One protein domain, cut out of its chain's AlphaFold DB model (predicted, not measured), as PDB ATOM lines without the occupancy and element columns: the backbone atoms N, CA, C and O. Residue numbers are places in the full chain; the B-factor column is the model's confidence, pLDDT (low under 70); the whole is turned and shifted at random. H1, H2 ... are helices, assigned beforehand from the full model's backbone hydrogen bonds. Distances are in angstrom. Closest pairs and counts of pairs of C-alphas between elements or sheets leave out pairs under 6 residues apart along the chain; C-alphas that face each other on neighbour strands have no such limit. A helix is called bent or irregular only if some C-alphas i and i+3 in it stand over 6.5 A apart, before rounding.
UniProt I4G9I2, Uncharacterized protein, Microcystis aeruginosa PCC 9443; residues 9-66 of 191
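What this domain is: This is residues 9 to 66 of the 191 residues of an uncharacterized protein of Microcystis aeruginosa PCC 9443 (UniProt I4G9I2). A long helix, H1, and a short helix, H2, meet near their ends as an L, with a short unnamed stretch at each end of the printed part. The long arm of the L is H1 and makes most of the length, and beyond H2 the last residues fold back in a loose tail. The printed part has 58 residues with two named helices, H1 then H2, and no named strand, and its class is all helix. The whole is extended, with a radius of gyration of the C-alphas of 19.0 A, and flat in outline, spanning 54 by 29 by 15 A.

Where its parts are: The printed part begins at Ser 9, whose C-alpha is at (-47.464, -35.055, -52.018). H1 holds residues 16 to 43, starts with C-alpha 16 at (-45.931, -24.349, -43.005) and is 40.5 A long from first to last C-alpha. H2 holds residues 48 to 59, is 16.5 A long and ends with C-alpha 59 at (-12.214, -50.182, -16.992).

How they stand to each other: H1 and H2 are joined by a tight link of 4 residues. They are close but not clearly touching, with 1 pair of C-alphas within 8 A, those of Leu 42 and Ala 48, 7.2 A apart. Their lines stand about perpendicular, at 89 degrees, and their centres are 27.6 A apart. Neither helix is bent. In H1 and H2 every O i to N i+4 pair is within hydrogen-bond range.

The domain as a whole: The two C-alphas farthest apart, those of Gln 13 and Thr 60, are 54.8 A from each other. Residues 24 to 37, which belong to H1, stand free, and so do residues 56 to 61, of which 56 to 59 belong to H2. The printed part has no cut. The mean pLDDT of the printed part is 93.4, and no printed residue is under 70.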
ATOM      1  N   SER A   9     -46.612 -35.993 -51.283       90.38
ATOM      2  CA  SER A   9     -47.464 -35.055 -52.018       90.38
ATOM      3  C   SER A   9     -48.469 -34.360 -51.101       90.38
ATOM      4  O   SER A   9     -48.691 -33.162 -51.251       90.38
ATOM      5  N   ALA A  10     -49.041 -35.081 -50.133       92.00
ATOM      6  CA  ALA A  10     -49.951 -34.509 -49.147       92.00
ATOM      7  C   ALA A  10     -49.236 -33.511 -48.224       92.00
ATOM      8  O   ALA A  10     -49.739 -32.412 -48.016       92.00
ATOM      9  N   ILE A  11     -48.028 -33.838 -47.746       92.06
ATOM     10  CA  ILE A  11     -47.230 -32.941 -46.890       92.06
ATOM     11  C   ILE A  11     -46.895 -31.634 -47.621       92.06
ATOM     12  O   ILE A  11     -46.978 -30.561 -47.033       92.06
ATOM     13  N   LYS A  12     -46.584 -31.700 -48.923       93.06
ATOM     14  CA  LYS A  12     -46.309 -30.515 -49.759       93.06
ATOM     15  C   LYS A  12     -47.510 -29.576 -49.930       93.06
ATOM     16  O   LYS A  12     -47.311 -28.428 -50.317       93.06
ATOM     17  N   GLN A  13     -48.734 -30.050 -49.686       94.94
ATOM     18  CA  GLN A  13     -49.958 -29.243 -49.772       94.94
ATOM     19  C   GLN A  13     -50.351 -28.598 -48.435       94.94
ATOM     20  O   GLN A  13     -51.256 -27.764 -48.415       94.94
ATOM     21  N   LEU A  14     -49.691 -28.960 -47.330       94.56
ATOM     22  CA  LEU A  14     -49.979 -28.412 -46.007       94.56
ATOM     23  C   LEU A  14     -49.366 -27.011 -45.826       94.56
ATOM     24  O   LEU A  14     -48.294 -26.723 -46.366       94.56
ATOM     25  N   PRO A  15     -49.999 -26.132 -45.031       97.00
ATOM     26  CA  PRO A  15     -49.391 -24.872 -44.622       97.00
ATOM     27  C   PRO A  15     -48.177 -25.112 -43.710       97.00
ATOM     28  O   PRO A  15     -48.122 -26.088 -42.961       97.00
ATOM     29  N   GLU A  16     -47.209 -24.188 -43.719       93.75
ATOM     30  CA  GLU A  16     -45.931 -24.349 -43.005       93.75
ATOM     31  C   GLU A  16     -46.101 -24.644 -41.502       93.75
ATOM     32  O   GLU A  16     -45.355 -25.439 -40.932       93.75
ATOM     33  N   SER A  17     -47.106 -24.049 -40.855       93.94
ATOM     34  CA  SER A  17     -47.416 -24.302 -39.443       93.94
ATOM     35  C   SER A  17     -47.809 -25.755 -39.175       93.94
ATOM     36  O   SER A  17     -47.398 -26.324 -38.166       93.94
ATOM     37  N   GLU A  18     -48.577 -26.363 -40.078       95.50
ATOM     38  CA  GLU A  18     -48.997 -27.760 -39.964       95.50
ATOM     39  C   GLU A  18     -47.857 -28.712 -40.315       95.50
ATOM     40  O   GLU A  18     -47.691 -29.723 -39.643       95.50
ATOM     41  N   VAL A  19     -47.007 -28.357 -41.286       95.88
ATOM     42  CA  VAL A  19     -45.782 -29.118 -41.584       95.88
ATOM     43  C   VAL A  19     -44.862 -29.165 -40.363       95.88
ATOM     44  O   VAL A  19     -44.365 -30.232 -40.013       95.88
ATOM     45  N   ARG A  20     -44.662 -28.034 -39.674       93.88
ATOM     46  CA  ARG A  20     -43.854 -27.981 -38.443       93.88
ATOM     47  C   ARG A  20     -44.474 -28.807 -37.312       93.88
ATOM     48  O   ARG A  20     -43.754 -29.529 -36.631       93.88
ATOM     49  N   ALA A  21     -45.793 -28.734 -37.127       95.06
ATOM     50  CA  ALA A  21     -46.489 -29.542 -36.125       95.06
ATOM     51  C   ALA A  21     -46.390 -31.049 -36.426       95.06
ATOM     52  O   ALA A  21     -46.118 -31.838 -35.523       95.06
ATOM     53  N   LEU A  22     -46.550 -31.439 -37.694       96.19
ATOM     54  CA  LEU A  22     -46.396 -32.819 -38.147       96.19
ATOM     55  C   LEU A  22     -44.963 -33.324 -37.961       96.19
ATOM     56  O   LEU A  22     -44.779 -34.460 -37.538       96.19
ATOM     57  N   ALA A  23     -43.958 -32.494 -38.253       95.25
ATOM     58  CA  ALA A  23     -42.556 -32.845 -38.052       95.25
ATOM     59  C   ALA A  23     -42.249 -33.122 -36.574       95.25
ATOM     60  O   ALA A  23     -41.628 -34.136 -36.277       95.25
ATOM     61  N   ASN A  24     -42.740 -32.278 -35.659       96.06
ATOM     62  CA  ASN A  24     -42.579 -32.500 -34.219       96.06
ATOM     63  C   ASN A  24     -43.236 -33.812 -33.776       96.06
ATOM     64  O   ASN A  24     -42.601 -34.627 -33.125       96.06
ATOM     65  N   TRP A  25     -44.481 -34.054 -34.190       97.44
ATOM     66  CA  TRP A  25     -45.165 -35.301 -33.849       97.44
ATOM     67  C   TRP A  25     -44.455 -36.538 -34.422       97.44
ATOM     68  O   TRP A  25     -44.368 -37.567 -33.758       97.44
ATOM     69  N   LEU A  26     -43.952 -36.456 -35.658       96.31
ATOM     70  CA  LEU A  26     -43.227 -37.559 -36.280       96.31
ATOM     71  C   LEU A  26     -41.914 -37.842 -35.546       96.31
ATOM     72  O   LEU A  26     -41.553 -39.006 -35.406       96.31
ATOM     73  N   GLN A  27     -41.225 -36.796 -35.085       93.44
ATOM     74  CA  GLN A  27     -40.041 -36.914 -34.241       93.44
ATOM     75  C   GLN A  27     -40.382 -37.694 -32.965       93.44
ATOM     76  O   GLN A  27     -39.804 -38.752 -32.744       93.44
ATOM     77  N   ASP A  28     -41.400 -37.252 -32.220       96.31
ATOM     78  CA  ASP A  28     -41.840 -37.909 -30.983       96.31
ATOM     79  C   ASP A  28     -42.223 -39.380 -31.233       96.31
ATOM     80  O   ASP A  28     -41.831 -40.281 -30.496       96.31
ATOM     81  N   TYR A  29     -42.947 -39.651 -32.323       96.06
ATOM     82  CA  TYR A  29     -43.335 -41.009 -32.700       96.06
ATOM     83  C   TYR A  29     -42.128 -41.907 -33.014       96.06
ATOM     84  O   TYR A  29     -42.110 -43.082 -32.636       96.06
ATOM     85  N   LEU A  30     -41.132 -41.383 -33.737       96.00
ATOM     86  CA  LEU A  30     -39.914 -42.123 -34.061       96.00
ATOM     87  C   LEU A  30     -39.059 -42.370 -32.817       96.00
ATOM     88  O   LEU A  30     -38.526 -43.473 -32.686       96.00
ATOM     89  N   ASP A  31     -38.992 -41.400 -31.907       94.62
ATOM     90  CA  ASP A  31     -38.293 -41.519 -30.627       94.62
ATOM     91  C   ASP A  31     -38.949 -42.611 -29.761       94.62
ATOM     92  O   ASP A  31     -38.281 -43.557 -29.345       94.62
ATOM     93  N   GLU A  32     -40.281 -42.605 -29.621       96.88
ATOM     94  CA  GLU A  32     -41.022 -43.663 -28.912       96.88
ATOM     95  C   GLU A  32     -40.881 -45.050 -29.568       96.88
ATOM     96  O   GLU A  32     -40.947 -46.094 -28.907       96.88
ATOM     97  N   MET A  33     -40.768 -45.107 -30.898       95.38
ATOM     98  CA  MET A  33     -40.480 -46.361 -31.599       95.38
ATOM     99  C   MET A  33     -39.068 -46.863 -31.295       95.38
ATOM    100  O   MET A  33     -38.882 -48.069 -31.116       95.38
ATOM    101  N   TRP A  34     -38.092 -45.958 -31.243       94.44
ATOM    102  CA  TRP A  34     -36.714 -46.269 -30.885       94.44
ATOM    103  C   TRP A  34     -36.606 -46.782 -29.452       94.44
ATOM    104  O   TRP A  34     -36.029 -47.849 -29.250       94.44
ATOM    105  N   ASP A  35     -37.231 -46.104 -28.490       95.56
ATOM    106  CA  ASP A  35     -37.236 -46.519 -27.084       95.56
ATOM    107  C   ASP A  35     -37.785 -47.940 -26.926       95.56
ATOM    108  O   ASP A  35     -37.128 -48.813 -26.355       95.56
ATOM    109  N   ARG A  36     -38.940 -48.227 -27.543       95.88
ATOM    110  CA  ARG A  36     -39.537 -49.573 -27.519       95.88
ATOM    111  C   ARG A  36     -38.625 -50.637 -28.125       95.88
ATOM    112  O   ARG A  36     -38.563 -51.757 -27.614       95.88
ATOM    113  N   GLN A  37     -37.932 -50.324 -29.221       94.88
ATOM    114  CA  GLN A  37     -37.005 -51.268 -29.844       94.88
ATOM    115  C   GLN A  37     -35.773 -51.511 -28.964       94.88
ATOM    116  O   GLN A  37     -35.330 -52.654 -28.850       94.88
ATOM    117  N   ILE A  38     -35.235 -50.468 -28.328       93.31
ATOM    118  CA  ILE A  38     -34.096 -50.574 -27.413       93.31
ATOM    119  C   ILE A  38     -34.462 -51.398 -26.178       93.31
ATOM    120  O   ILE A  38     -33.699 -52.287 -25.802       93.31
ATOM    121  N   GLU A  39     -35.636 -51.179 -25.585       95.38
ATOM    122  CA  GLU A  39     -36.124 -51.982 -24.456       95.38
ATOM    123  C   GLU A  39     -36.262 -53.465 -24.826       95.38
ATOM    124  O   GLU A  39     -35.843 -54.340 -24.065       95.38
ATOM    125  N   ALA A  40     -36.794 -53.767 -26.013       95.06
ATOM    126  CA  ALA A  40     -36.902 -55.139 -26.506       95.06
ATOM    127  C   ALA A  40     -35.524 -55.779 -26.767       95.06
ATOM    128  O   ALA A  40     -35.289 -56.943 -26.423       95.06
ATOM    129  N   ASP A  41     -34.591 -55.026 -27.350       95.81
ATOM    130  CA  ASP A  41     -33.220 -55.476 -27.595       95.81
ATOM    131  C   ASP A  41     -32.455 -55.698 -26.274       95.81
ATOM    132  O   ASP A  41     -31.680 -56.651 -26.152       95.81
ATOM    133  N   LEU A  42     -32.714 -54.875 -25.255       93.50
ATOM    134  CA  LEU A  42     -32.181 -55.058 -23.908       93.50
ATOM    135  C   LEU A  42     -32.766 -56.315 -23.248       93.50
ATOM    136  O   LEU A  42     -32.014 -57.162 -22.768       93.50
ATOM    137  N   ALA A  43     -34.092 -56.478 -23.279       94.38
ATOM    138  CA  ALA A  43     -34.790 -57.614 -22.674       94.38
ATOM    139  C   ALA A  43     -34.441 -58.958 -23.338       94.38
ATOM    140  O   ALA A  43     -34.385 -59.988 -22.668       94.38
ATOM    141  N   SER A  44     -34.174 -58.956 -24.645       95.94
ATOM    142  CA  SER A  44     -33.717 -60.142 -25.382       95.94
ATOM    143  C   SER A  44     -32.234 -60.469 -25.169       95.94
ATOM    144  O   SER A  44     -31.761 -61.499 -25.650       95.94
ATOM    145  N   GLY A  45     -31.487 -59.612 -24.463       94.44
ATOM    146  CA  GLY A  45     -30.052 -59.774 -24.226       94.44
ATOM    147  C   GLY A  45     -29.177 -59.450 -25.440       94.44
ATOM    148  O   GLY A  45     -27.961 -59.618 -25.378       94.44
ATOM    149  N   LYS A  46     -29.756 -58.945 -26.537       95.56
ATOM    150  CA  LYS A  46     -29.025 -58.571 -27.758       95.56
ATOM    151  C   LYS A  46     -27.985 -57.476 -27.501       95.56
ATOM    152  O   LYS A  46     -26.955 -57.451 -28.168       95.56
ATOM    153  N   LEU A  47     -28.233 -56.605 -26.519       94.69
ATOM    154  CA  LEU A  47     -27.305 -55.542 -26.112       94.69
ATOM    155  C   LEU A  47     -26.263 -55.986 -25.073       94.69
ATOM    156  O   LEU A  47     -25.294 -55.264 -24.857       94.69
ATOM    157  N   ALA A  48     -26.400 -57.173 -24.469       94.25
ATOM    158  CA  ALA A  48     -25.463 -57.677 -23.462       94.25
ATOM    159  C   ALA A  48     -23.977 -57.656 -23.893       94.25
ATOM    160  O   ALA A  48     -23.157 -57.195 -23.099       94.25
ATOM    161  N   PRO A  49     -23.589 -58.075 -25.119       94.75
ATOM    162  CA  PRO A  49     -22.185 -57.999 -25.536       94.75
ATOM    163  C   PRO A  49     -21.677 -56.558 -25.670       94.75
ATOM    164  O   PRO A  49     -20.507 -56.302 -25.410       94.75
ATOM    165  N   LEU A  50     -22.543 -55.612 -26.047       93.56
ATOM    166  CA  LEU A  50     -22.173 -54.199 -26.176       93.56
ATOM    167  C   LEU A  50     -21.993 -53.538 -24.807       93.56
ATOM    168  O   LEU A  50     -21.082 -52.735 -24.641       93.56
ATOM    169  N   ILE A  51     -22.828 -53.901 -23.829       92.94
ATOM    170  CA  ILE A  51     -22.694 -53.429 -22.445       92.94
ATOM    171  C   ILE A  51     -21.384 -53.942 -21.844       92.94
ATOM    172  O   ILE A  51     -20.615 -53.147 -21.315       92.94
ATOM    173  N   ALA A  52     -21.083 -55.236 -22.001       93.94
ATOM    174  CA  ALA A  52     -19.833 -55.815 -21.510       93.94
ATOM    175  C   ALA A  52     -18.597 -55.149 -22.140       93.94
ATOM    176  O   ALA A  52     -17.646 -54.818 -21.434       93.94
ATOM    177  N   GLN A  53     -18.634 -54.897 -23.454       92.12
ATOM    178  CA  GLN A  53     -17.568 -54.177 -24.150       92.12
ATOM    179  C   GLN A  53     -17.405 -52.746 -23.615       92.12
ATOM    180  O   GLN A  53     -16.287 -52.312 -23.356       92.12
ATOM    181  N   ALA A  54     -18.509 -52.020 -23.412       91.81
ATOM    182  CA  ALA A  54     -18.465 -50.662 -22.880       91.81
ATOM    183  C   ALA A  54     -17.896 -50.617 -21.451       91.81
ATOM    184  O   ALA A  54     -17.097 -49.738 -21.137       91.81
ATOM    185  N   GLU A  55     -18.259 -51.574 -20.592       95.25
ATOM    186  CA  GLU A  55     -17.709 -51.695 -19.238       95.25
ATOM    187  C   GLU A  55     -16.199 -51.990 -19.251       95.25
ATOM    188  O   GLU A  55     -15.452 -51.407 -18.461       95.25
ATOM    189  N   GLU A  56     -15.730 -52.845 -20.166       94.38
ATOM    190  CA  GLU A  56     -14.300 -53.122 -20.357       94.38
ATOM    191  C   GLU A  56     -13.539 -51.888 -20.868       94.38
ATOM    192  O   GLU A  56     -12.467 -51.554 -20.351       94.38
ATOM    193  N   ASP A  57     -14.106 -51.158 -21.829       91.12
ATOM    194  CA  ASP A  57     -13.532 -49.907 -22.330       91.12
ATOM    195  C   ASP A  57     -13.459 -48.843 -21.221       91.12
ATOM    196  O   ASP A  57     -12.449 -48.149 -21.083       91.12
ATOM    197  N   MET A  58     -14.469 -48.762 -20.350       88.56
ATOM    198  CA  MET A  58     -14.432 -47.904 -19.161       88.56
ATOM    199  C   MET A  58     -13.367 -48.340 -18.150       88.56
ATOM    200  O   MET A  58     -12.651 -47.495 -17.613       88.56
ATOM    201  N   ALA A  59     -13.214 -49.645 -17.914       92.81
ATOM    202  CA  ALA A  59     -12.214 -50.182 -16.992       92.81
ATOM    203  C   ALA A  59     -10.773 -49.970 -17.487       92.81
ATOM    204  O   ALA A  59      -9.864 -49.736 -16.689       92.81
ATOM    205  N   THR A  60     -10.562 -50.027 -18.801       94.25
ATOM    206  CA  THR A  60      -9.256 -49.815 -19.446       94.25
ATOM    207  C   THR A  60      -8.971 -48.347 -19.772       94.25
ATOM    208  O   THR A  60      -7.913 -48.034 -20.320       94.25
ATOM    209  N   ASN A  61      -9.878 -47.435 -19.395       89.25
ATOM    210  CA  ASN A  61      -9.821 -46.008 -19.713       89.25
ATOM    211  C   ASN A  61      -9.739 -45.728 -21.231       89.25
ATOM    212  O   ASN A  61      -9.160 -44.732 -21.664       89.25
ATOM    213  N   ASN A  62     -10.333 -46.608 -22.038       89.31
ATOM    214  CA  ASN A  62     -10.533 -46.476 -23.479       89.31
ATOM    215  C   ASN A  62     -11.855 -45.739 -23.786       89.31
ATOM    216  O   ASN A  62     -12.654 -46.157 -24.622       89.31
ATOM    217  N   VAL A  63     -12.113 -44.637 -23.079       87.62
ATOM    218  CA  VAL A  63     -13.329 -43.821 -23.220       87.62
ATOM    219  C   VAL A  63     -12.938 -42.448 -23.751       87.62
ATOM    220  O   VAL A  63     -11.907 -41.901 -23.361       87.62
ATOM    221  N   ARG A  64     -13.752 -41.878 -24.641       82.25
ATOM    222  CA  ARG A  64     -13.591 -40.485 -25.081       82.25
ATOM    223  C   ARG A  64     -14.498 -39.577 -24.277       82.25
ATOM    224  O   ARG A  64     -15.615 -39.962 -23.937       82.25
ATOM    225  N   ASP A  65     -14.025 -38.367 -24.013       81.19
ATOM    226  CA  ASP A  65     -14.847 -37.358 -23.363       81.19
ATOM    227  C   ASP A  65     -16.006 -36.955 -24.292       81.19
ATOM    228  O   ASP A  65     -15.820 -36.735 -25.493       81.19
ATOM    229  N   ILE A  66     -17.223 -36.880 -23.751       78.12
ATOM    230  CA  ILE A  66     -18.403 -36.535 -24.546       78.12
ATOM    231  C   ILE A  66     -18.328 -35.096 -25.072       78.12
ATOM    232  O   ILE A  66     -18.798 -34.829 -26.177       78.12
TER     233      ILE A  66